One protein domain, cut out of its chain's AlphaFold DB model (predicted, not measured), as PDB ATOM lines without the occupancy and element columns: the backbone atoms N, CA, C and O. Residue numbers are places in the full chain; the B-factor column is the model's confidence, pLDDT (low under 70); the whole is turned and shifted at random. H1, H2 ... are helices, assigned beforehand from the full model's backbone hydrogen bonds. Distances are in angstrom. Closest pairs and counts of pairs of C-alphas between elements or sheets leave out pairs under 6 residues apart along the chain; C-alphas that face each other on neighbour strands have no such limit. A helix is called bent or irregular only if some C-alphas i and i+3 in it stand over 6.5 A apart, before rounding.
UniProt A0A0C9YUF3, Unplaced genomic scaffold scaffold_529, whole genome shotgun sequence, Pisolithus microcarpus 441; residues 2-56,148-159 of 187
ATOM      1  N   LYS A   2      29.815 -43.428 -40.183       65.94
ATOM      2  CA  LYS A   2      30.203 -44.628 -39.396       65.94
ATOM      3  C   LYS A   2      31.704 -44.971 -39.413       65.94
ATOM      4  O   LYS A   2      32.178 -45.660 -38.525       65.94
ATOM      5  N   ASN A   3      32.447 -44.494 -40.412       83.50
ATOM      6  CA  ASN A   3      33.844 -44.880 -40.638       83.50
ATOM      7  C   ASN A   3      34.864 -43.768 -40.357       83.50
ATOM      8  O   ASN A   3      36.048 -44.013 -40.556       83.50
ATOM      9  N   LEU A   4      34.446 -42.560 -39.947       84.81
ATOM     10  CA  LEU A   4      35.386 -41.441 -39.796       84.81
ATOM     11  C   LEU A   4      36.449 -41.748 -38.741       84.81
ATOM     12  O   LEU A   4      37.626 -41.730 -39.070       84.81
ATOM     13  N   ARG A   5      36.033 -42.096 -37.515       85.06
ATOM     14  CA  ARG A   5      36.964 -42.455 -36.433       85.06
ATOM     15  C   ARG A   5      37.897 -43.580 -36.854       85.06
ATOM     16  O   ARG A   5      39.092 -43.366 -36.892       85.06
ATOM     17  N   ARG A   6      37.345 -44.689 -37.362       87.56
ATOM     18  CA  ARG A   6      38.134 -45.813 -37.892       87.56
ATOM     19  C   ARG A   6      39.197 -45.386 -38.911       87.56
ATOM     20  O   ARG A   6      40.290 -45.930 -38.893       87.56
ATOM     21  N   ARG A   7      38.873 -44.459 -39.820       89.25
ATOM     22  CA  ARG A   7      39.816 -43.956 -40.832       89.25
ATOM     23  C   ARG A   7      40.887 -43.051 -40.230       89.25
ATOM     24  O   ARG A   7      42.035 -43.138 -40.646       89.25
ATOM     25  N   VAL A   8      40.518 -42.196 -39.278       90.31
ATOM     26  CA  VAL A   8      41.486 -41.335 -38.590       90.31
ATOM     27  C   VAL A   8      42.405 -42.170 -37.705       90.31
ATOM     28  O   VAL A   8      43.613 -42.051 -37.825       90.31
ATOM     29  N   ASP A   9      41.850 -43.098 -36.929       87.62
ATOM     30  CA  ASP A   9      42.600 -43.998 -36.047       87.62
ATOM     31  C   ASP A   9      43.547 -44.933 -36.825       87.62
ATOM     32  O   ASP A   9      44.520 -45.424 -36.265       87.62
ATOM     33  N   SER A  10      43.281 -45.183 -38.115       90.69
ATOM     34  CA  SER A  10      44.181 -45.942 -38.997       90.69
ATOM     35  C   SER A  10      45.326 -45.119 -39.600       90.69
ATOM     36  O   SER A  10      46.117 -45.666 -40.362       90.69
ATOM     37  N   SER A  11      45.384 -43.811 -39.339       91.75
ATOM     38  CA  SER A  11      46.431 -42.925 -39.843       91.75
ATOM     39  C   SER A  11      47.498 -42.687 -38.780       91.75
ATOM     40  O   SER A  11      47.179 -42.325 -37.651       91.75
ATOM     41  N   ASP A  12      48.766 -42.771 -39.177       91.56
ATOM     42  CA  ASP A  12      49.901 -42.444 -38.304       91.56
ATOM     43  C   ASP A  12      50.077 -40.930 -38.080       91.56
ATOM     44  O   ASP A  12      50.868 -40.507 -37.241       91.56
ATOM     45  N   LEU A  13      49.371 -40.093 -38.853       92.94
ATOM     46  CA  LEU A  13      49.540 -38.634 -38.863       92.94
ATOM     47  C   LEU A  13      48.360 -37.875 -38.249       92.94
ATOM     48  O   LEU A  13      48.488 -36.693 -37.932       92.94
ATOM     49  N   LEU A  14      47.196 -38.514 -38.126       90.50
ATOM     50  CA  LEU A  14      45.964 -37.862 -37.696       90.50
ATOM     51  C   LEU A  14      45.435 -38.526 -36.432       90.50
ATOM     52  O   LEU A  14      45.149 -39.717 -36.414       90.50
ATOM     53  N   HIS A  15      45.214 -37.727 -35.393       88.19
ATOM     54  CA  HIS A  15      44.615 -38.193 -34.148       88.19
ATOM     55  C   HIS A  15      43.494 -37.252 -33.722       88.19
ATOM     56  O   HIS A  15      43.667 -36.034 -33.666       88.19
ATOM     57  N   LEU A  16      42.331 -37.823 -33.403       87.12
ATOM     58  CA  LEU A  16      41.221 -37.078 -32.818       87.12
ATOM     59  C   LEU A  16      41.273 -37.212 -31.294       87.12
ATOM     60  O   LEU A  16      41.309 -38.337 -30.792       87.12
ATOM     61  N   PRO A  17      41.220 -36.103 -30.537       89.31
ATOM     62  CA  PRO A  17      41.118 -36.174 -29.088       89.31
ATOM     63  C   PRO A  17      39.902 -37.015 -28.668       89.31
ATOM     64  O   PRO A  17      38.814 -36.814 -29.220       89.31
ATOM     65  N   PRO A  18      40.019 -37.910 -27.668       84.12
ATOM     66  CA  PRO A  18      38.899 -38.749 -27.236       84.12
ATOM     67  C   PRO A  18      37.657 -37.951 -26.820       84.12
ATOM     68  O   PRO A  18      36.537 -38.418 -27.026       84.12
ATOM     69  N   SER A  19      37.864 -36.741 -26.286       87.88
ATOM     70  CA  SER A  19      36.828 -35.799 -25.850       87.88
ATOM     71  C   SER A  19      36.169 -35.007 -26.986       87.88
ATOM     72  O   SER A  19      35.140 -34.367 -26.762       87.88
ATOM     73  N   MET A  20      36.725 -35.031 -28.202       86.44
ATOM     74  CA  MET A  20      36.175 -34.288 -29.331       86.44
ATOM     75  C   MET A  20      34.899 -34.965 -29.841       86.44
ATOM     76  O   MET A  20      34.911 -36.113 -30.298       86.44
ATOM     77  N   ARG A  21      33.786 -34.228 -29.787       82.38
ATOM     78  CA  ARG A  21      32.500 -34.637 -30.360       82.38
ATOM     79  C   ARG A  21      32.407 -34.126 -31.792       82.38
ATOM     80  O   ARG A  21      32.573 -32.935 -32.029       82.38
ATOM     81  N   ILE A  22      32.125 -35.028 -32.727       84.62
ATOM     82  CA  ILE A  22      31.937 -34.702 -34.142       84.62
ATOM     83  C   ILE A  22      30.474 -34.939 -34.487       84.62
ATOM     84  O   ILE A  22      29.990 -36.067 -34.393       84.62
ATOM     85  N   THR A  23      29.796 -33.878 -34.906       86.19
ATOM     86  CA  THR A  23      28.423 -33.936 -35.407       86.19
ATOM     87  C   THR A  23      28.459 -33.826 -36.925       86.19
ATOM     88  O   THR A  23      29.138 -32.960 -37.471       86.19
ATOM     89  N   ALA A  24      27.760 -34.727 -37.613       87.25
ATOM     90  CA  ALA A  24      27.616 -34.649 -39.059       87.25
ATOM     91  C   ALA A  24      26.551 -33.604 -39.411       87.25
ATOM     92  O   ALA A  24      25.475 -33.620 -38.821       87.25
ATOM     93  N   GLY A  25      26.845 -32.746 -40.382       90.75
ATOM     94  CA  GLY A  25      25.885 -31.825 -40.979       90.75
ATOM     95  C   GLY A  25      25.900 -31.959 -42.497       90.75
ATOM     96  O   GLY A  25      26.908 -32.378 -43.072       90.75
ATOM     97  N   ILE A  26      24.781 -31.627 -43.126       92.00
ATOM     98  CA  ILE A  26      24.655 -31.490 -44.577       92.00
ATOM     99  C   ILE A  26      24.404 -30.008 -44.844       92.00
ATOM    100  O   ILE A  26      23.596 -29.389 -44.149       92.00
ATOM    101  N   GLY A  27      25.121 -29.436 -45.810       91.75
ATOM    102  CA  GLY A  27      24.924 -28.038 -46.168       91.75
ATOM    103  C   GLY A  27      23.502 -27.778 -46.679       91.75
ATOM    104  O   GLY A  27      22.794 -28.680 -47.141       91.75
ATOM    105  N   MET A  28      23.041 -26.544 -46.503       89.56
ATOM    106  CA  MET A  28      21.638 -26.161 -46.626       89.56
ATOM    107  C   MET A  28      21.079 -26.370 -48.028       89.56
ATOM    108  O   MET A  28      19.899 -26.675 -48.163       89.56
ATOM    109  N   TRP A  29      21.899 -26.245 -49.071       86.31
ATOM    110  CA  TRP A  29      21.450 -26.511 -50.437       86.31
ATOM    111  C   TRP A  29      21.309 -28.012 -50.697       86.31
ATOM    112  O   TRP A  29      20.307 -28.453 -51.263       86.31
ATOM    113  N   HIS A  30      22.253 -28.813 -50.207       90.94
ATOM    114  CA  HIS A  30      22.234 -30.261 -50.397       90.94
ATOM    115  C   HIS A  30      21.192 -30.983 -49.551       90.94
ATOM    116  O   HIS A  30      20.625 -31.980 -50.001       90.94
ATOM    117  N   VAL A  31      20.922 -30.511 -48.331       92.44
ATOM    118  CA  VAL A  31      20.015 -31.214 -47.411       92.44
ATOM    119  C   VAL A  31      18.597 -31.312 -47.981       92.44
ATOM    120  O   VAL A  31      17.918 -32.311 -47.762       92.44
ATOM    121  N   HIS A  32      18.179 -30.332 -48.787       89.06
ATOM    122  CA  HIS A  32      16.896 -30.350 -49.490       89.06
ATOM    123  C   HIS A  32      16.849 -31.327 -50.677       89.06
ATOM    124  O   HIS A  32      15.764 -31.745 -51.069       89.06
ATOM    125  N   GLY A  33      17.999 -31.710 -51.241       89.94
ATOM    126  CA  GLY A  33      18.105 -32.735 -52.288       89.94
ATOM    127  C   GLY A  33      18.214 -34.167 -51.750       89.94
ATOM    128  O   GLY A  33      18.235 -35.123 -52.523       89.94
ATOM    129  N   HIS A  34      18.313 -34.327 -50.430       92.88
ATOM    130  CA  HIS A  34      18.337 -35.620 -49.756       92.88
ATOM    131  C   HIS A  34      16.916 -36.131 -49.454       92.88
ATOM    132  O   HIS A  34      15.910 -35.559 -49.869       92.88
ATOM    133  N   LYS A  35      16.825 -37.255 -48.733       90.50
ATOM    134  CA  LYS A  35      15.548 -37.725 -48.184       90.50
ATOM    135  C   LYS A  35      15.011 -36.726 -47.156       90.50
ATOM    136  O   LYS A  35      15.803 -36.086 -46.465       90.50
ATOM    137  N   GLN A  36      13.691 -36.658 -47.023       88.81
ATOM    138  CA  GLN A  36      13.001 -35.683 -46.177       88.81
ATOM    139  C   GLN A  36      13.504 -35.687 -44.724       88.81
ATOM    140  O   GLN A  36      13.727 -34.626 -44.145       88.81
ATOM    141  N   GLU A  37      13.780 -36.867 -44.170       91.31
ATOM    142  CA  GLU A  37      14.239 -37.042 -42.789       91.31
ATOM    143  C   GLU A  37      15.631 -36.419 -42.574       91.31
ATOM    144  O   GLU A  37      15.979 -35.969 -41.486       91.31
ATOM    145  N   CYS A  38      16.447 -36.304 -43.630       92.38
ATOM    146  CA  CYS A  38      17.771 -35.685 -43.529       92.38
ATOM    147  C   CYS A  38      17.695 -34.202 -43.157       92.38
ATOM    148  O   CYS A  38      18.657 -33.684 -42.586       92.38
ATOM    149  N   TYR A  39      16.578 -33.531 -43.461       92.25
ATOM    150  CA  TYR A  39      16.386 -32.127 -43.119       92.25
ATOM    151  C   TYR A  39      16.401 -31.920 -41.607       92.25
ATOM    152  O   TYR A  39      17.205 -31.139 -41.108       92.25
ATOM    153  N   THR A  40      15.583 -32.654 -40.858       92.69
ATOM    154  CA  THR A  40      15.561 -32.551 -39.393       92.69
ATOM    155  C   THR A  40      16.818 -33.150 -38.764       92.69
ATOM    156  O   THR A  40      17.312 -32.631 -37.765       92.69
ATOM    157  N   TRP A  41      17.383 -34.201 -39.364       92.62
ATOM    158  CA  TRP A  41      18.506 -34.941 -38.779       92.62
ATOM    159  C   TRP A  41      19.860 -34.247 -38.936       92.62
ATOM    160  O   TRP A  41      20.712 -34.374 -38.056       92.62
ATOM    161  N   TYR A  42      20.094 -33.564 -40.061       92.69
ATOM    162  CA  TYR A  42      21.434 -33.096 -40.442       92.69
ATOM    163  C   TYR A  42      21.495 -31.646 -40.935       92.69
ATOM    164  O   TYR A  42      22.588 -31.184 -41.271       92.69
ATOM    165  N   SER A  43      20.376 -30.915 -40.980       92.88
ATOM    166  CA  SER A  43      20.407 -29.485 -41.308       92.88
ATOM    167  C   SER A  43      21.216 -28.705 -40.275       92.88
ATOM    168  O   SER A  43      21.050 -28.868 -39.062       92.88
ATOM    169  N   LEU A  44      22.057 -27.796 -40.766       91.69
ATOM    170  CA  LEU A  44      22.873 -26.918 -39.929       91.69
ATOM    171  C   LEU A  44      22.032 -26.020 -39.016       91.69
ATOM    172  O   LEU A  44      22.500 -25.640 -37.943       91.69
ATOM    173  N   LEU A  45      20.777 -25.743 -39.386       90.38
ATOM    174  CA  LEU A  45      19.850 -24.947 -38.577       90.38
ATOM    175  C   LEU A  45      19.522 -25.597 -37.226       90.38
ATOM    176  O   LEU A  45      19.244 -24.883 -36.264       90.38
ATOM    177  N   PHE A  46      19.578 -26.928 -37.139       90.06
ATOM    178  CA  PHE A  46      19.272 -27.667 -35.910       90.06
ATOM    179  C   PHE A  46      20.525 -28.070 -35.118       90.06
ATOM    180  O   PHE A  46      20.425 -28.567 -33.995       90.06
ATOM    181  N   ILE A  47      21.726 -27.840 -35.663       89.69
ATOM    182  CA  ILE A  47      22.983 -28.173 -34.988       89.69
ATOM    183  C   ILE A  47      23.403 -27.010 -34.093       89.69
ATOM    184  O   ILE A  47      23.838 -25.946 -34.546       89.69
ATOM    185  N   LYS A  48      23.334 -27.236 -32.779       87.56
ATOM    186  CA  LYS A  48      23.753 -26.251 -31.781       87.56
ATOM    187  C   LYS A  48      25.200 -25.807 -32.021       87.56
ATOM    188  O   LYS A  48      26.119 -26.621 -32.032       87.56
ATOM    189  N   GLY A  49      25.388 -24.496 -32.162       87.62
ATOM    190  CA  GLY A  49      26.695 -23.879 -32.401       87.62
ATOM    191  C   GLY A  49      27.076 -23.723 -33.875       87.62
ATOM    192  O   GLY A  49      28.036 -23.010 -34.147       87.62
ATOM    193  N   SER A  50      26.320 -24.298 -34.819       88.94
ATOM    194  CA  SER A  50      26.560 -24.087 -36.256       88.94
ATOM    195  C   SER A  50      26.255 -22.648 -36.690       88.94
ATOM    196  O   SER A  50      26.891 -22.111 -37.595       88.94
ATOM    197  N   GLY A  51      25.300 -22.000 -36.017       85.81
ATOM    198  CA  GLY A  51      24.803 -20.681 -36.402       85.81
ATOM    199  C   GLY A  51      23.952 -20.725 -37.676       85.81
ATOM    200  O   GLY A  51      23.659 -21.789 -38.213       85.81
ATOM    201  N   TRP A  52      23.543 -19.548 -38.154       85.56
ATOM    202  CA  TRP A  52      22.768 -19.414 -39.390       85.56
ATOM    203  C   TRP A  52      23.713 -19.332 -40.591       85.56
ATOM    204  O   TRP A  52      24.102 -18.245 -41.024       85.56
ATOM    205  N   VAL A  53      24.140 -20.490 -41.082       86.56
ATOM    206  CA  VAL A  53      25.086 -20.620 -42.197       86.56
ATOM    207  C   VAL A  53      24.591 -21.662 -43.192       86.56
ATOM    208  O   VAL A  53      23.898 -22.602 -42.811       86.56
ATOM    209  N   ASP A  54      24.955 -21.500 -44.463       85.81
ATOM    210  CA  ASP A  54      24.632 -22.485 -45.498       85.81
ATOM    211  C   ASP A  54      25.508 -23.744 -45.406       85.81
ATOM    212  O   ASP A  54      25.050 -24.828 -45.736       85.81
ATOM    213  N   GLY A  55      26.747 -23.626 -44.928       87.44
ATOM    214  CA  GLY A  55      27.731 -24.707 -44.969       87.44
ATOM    215  C   GLY A  55      28.325 -24.987 -46.354       87.44
ATOM    216  O   GLY A  55      29.084 -25.945 -46.478       87.44
ATOM    217  N   GLU A  56      28.045 -24.167 -47.371       83.31
ATOM    218  CA  GLU A  56      28.391 -24.422 -48.779       83.31
ATOM    219  C   GLU A  56      29.576 -23.577 -49.249       83.31
ATOM    220  O   GLU A  56      29.481 -22.676 -50.090       83.31
ATOM    221  N   VAL A 148      22.809 -36.833 -31.193       81.25
ATOM    222  CA  VAL A 148      24.190 -37.295 -31.397       81.25
ATOM    223  C   VAL A 148      24.293 -38.823 -31.436       81.25
ATOM    224  O   VAL A 148      25.181 -39.361 -32.095       81.25
ATOM    225  N   HIS A 149      23.398 -39.522 -30.740       84.56
ATOM    226  CA  HIS A 149      23.345 -40.983 -30.708       84.56
ATOM    227  C   HIS A 149      22.313 -41.538 -31.687       84.56
ATOM    228  O   HIS A 149      22.578 -42.541 -32.346       84.56
ATOM    229  N   ASP A 150      21.166 -40.872 -31.787       89.62
ATOM    230  CA  ASP A 150      20.056 -41.273 -32.639       89.62
ATOM    231  C   ASP A 150      19.456 -40.043 -33.331       89.62
ATOM    232  O   ASP A 150      18.738 -39.285 -32.684       89.62
ATOM    233  N   PRO A 151      19.733 -39.825 -34.628       89.50
ATOM    234  CA  PRO A 151      19.202 -38.678 -35.356       89.50
ATOM    235  C   PRO A 151      17.672 -38.665 -35.480       89.50
ATOM    236  O   PRO A 151      17.107 -37.584 -35.601       89.50
ATOM    237  N   SER A 152      16.999 -39.823 -35.396       91.12
ATOM    238  CA  SER A 152      15.537 -39.924 -35.575       91.12
ATOM    239  C   SER A 152      14.738 -39.169 -34.513       91.12
ATOM    240  O   SER A 152      13.626 -38.711 -34.759       91.12
ATOM    241  N   VAL A 153      15.331 -38.909 -33.344       92.19
ATOM    242  CA  VAL A 153      14.706 -38.076 -32.302       92.19
ATOM    243  C   VAL A 153      14.445 -36.635 -32.761       92.19
ATOM    244  O   VAL A 153      13.666 -35.925 -32.126       92.19
ATOM    245  N   MET A 154      15.089 -36.195 -33.848       92.19
ATOM    246  CA  MET A 154      14.894 -34.873 -34.442       92.19
ATOM    247  C   MET A 154      13.597 -34.764 -35.251       92.19
ATOM    248  O   MET A 154      13.210 -33.652 -35.608       92.19
ATOM    249  N   ASP A 155      12.875 -35.864 -35.489       91.94
ATOM    250  CA  ASP A 155      11.584 -35.862 -36.199       91.94
ATOM    251  C   ASP A 155      10.512 -35.024 -35.487       91.94
ATOM    252  O   ASP A 155       9.514 -34.629 -36.086       91.94
ATOM    253  N   VAL A 156      10.745 -34.656 -34.224       91.44
ATOM    254  CA  VAL A 156       9.911 -33.691 -33.503       91.44
ATOM    255  C   VAL A 156       9.894 -32.293 -34.138       91.44
ATOM    256  O   VAL A 156       8.944 -31.542 -33.930       91.44
ATOM    257  N   PHE A 157      10.914 -31.945 -34.928       89.31
ATOM    258  CA  PHE A 157      10.967 -30.697 -35.696       89.31
ATOM    259  C   PHE A 157      10.299 -30.805 -37.069       89.31
ATOM    260  O   PHE A 157      10.176 -29.803 -37.776       89.31
ATOM    261  N   GLU A 158       9.876 -32.003 -37.474       86.75
ATOM    262  CA  GLU A 158       9.170 -32.177 -38.731       86.75
ATOM    263  C   GLU A 158       7.736 -31.658 -38.602       86.75
ATOM    264  O   GLU A 158       6.996 -31.989 -37.671       86.75
ATOM    265  N   ILE A 159       7.314 -30.849 -39.574       77.12
ATOM    266  CA  ILE A 159       5.929 -30.403 -39.642       77.12
ATOM    267  C   ILE A 159       5.079 -31.596 -40.079       77.12
ATOM    268  O   ILE A 159       5.030 -31.941 -41.259       77.12
TER     269      ILE A 159
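What this domain is: This is residues 2 to 56 and 148 to 159 of the 187 residues of an uncharacterized protein of Pisolithus microcarpus 441 (UniProt A0A0C9YUF3). With little regular structure, this is a loose, elongated trace: H1 lies near one end, residues 9 to 14 stick out beyond it, and a long link leads to H2, H3 and H4, where H4 packs on H3. The 67 printed residues hold four named helices, H1 to H4, and no named strand; the class is all helix, with 23 residues in named elements. The radius of gyration of the C-alphas is 14.0 A, the spans 45 by 25 by 22 A.

How they stand to each other: H1, residues 4 to 9, touches no helix. H2, residues 28 to 31, only just touches H3, residues 37 to 42, with 3 pairs of C-alphas within 8 A, the closest those of Val 31 and Tyr 39, 5.7 A. H3 touches H4, residues 151 to 157, about perpendicular at 73 degrees; their closest C-alphas are those of Trp 41 and Pro 151, 5.1 A. Every O i to N i+4 pair is within hydrogen-bond range in H1 and H3; H2 is too short for one; H4 has 0 of 3, but 3 of 4 O i to N i+3 pairs.

Where its parts are: H1, 8.5 A long, begins at C-alpha 4 (35.386, -41.441, -39.796). H2 measures 5.4 A and H3 8.5 A. H4, 11.5 A, ends at C-alpha 157 (10.967, -30.697, -35.696) and is only just irregular: C-alphas 153 and 156 are 6.6 A apart.

The domain as a whole: The farthest C-alphas, of Asp 12 and Ile 159, are 45.6 A apart. H1 to H2 is a long link. Residues 57 to 147 are not printed; C-alphas 56 and 148 are 22.0 A apart. Residue 2 has pLDDT under 70.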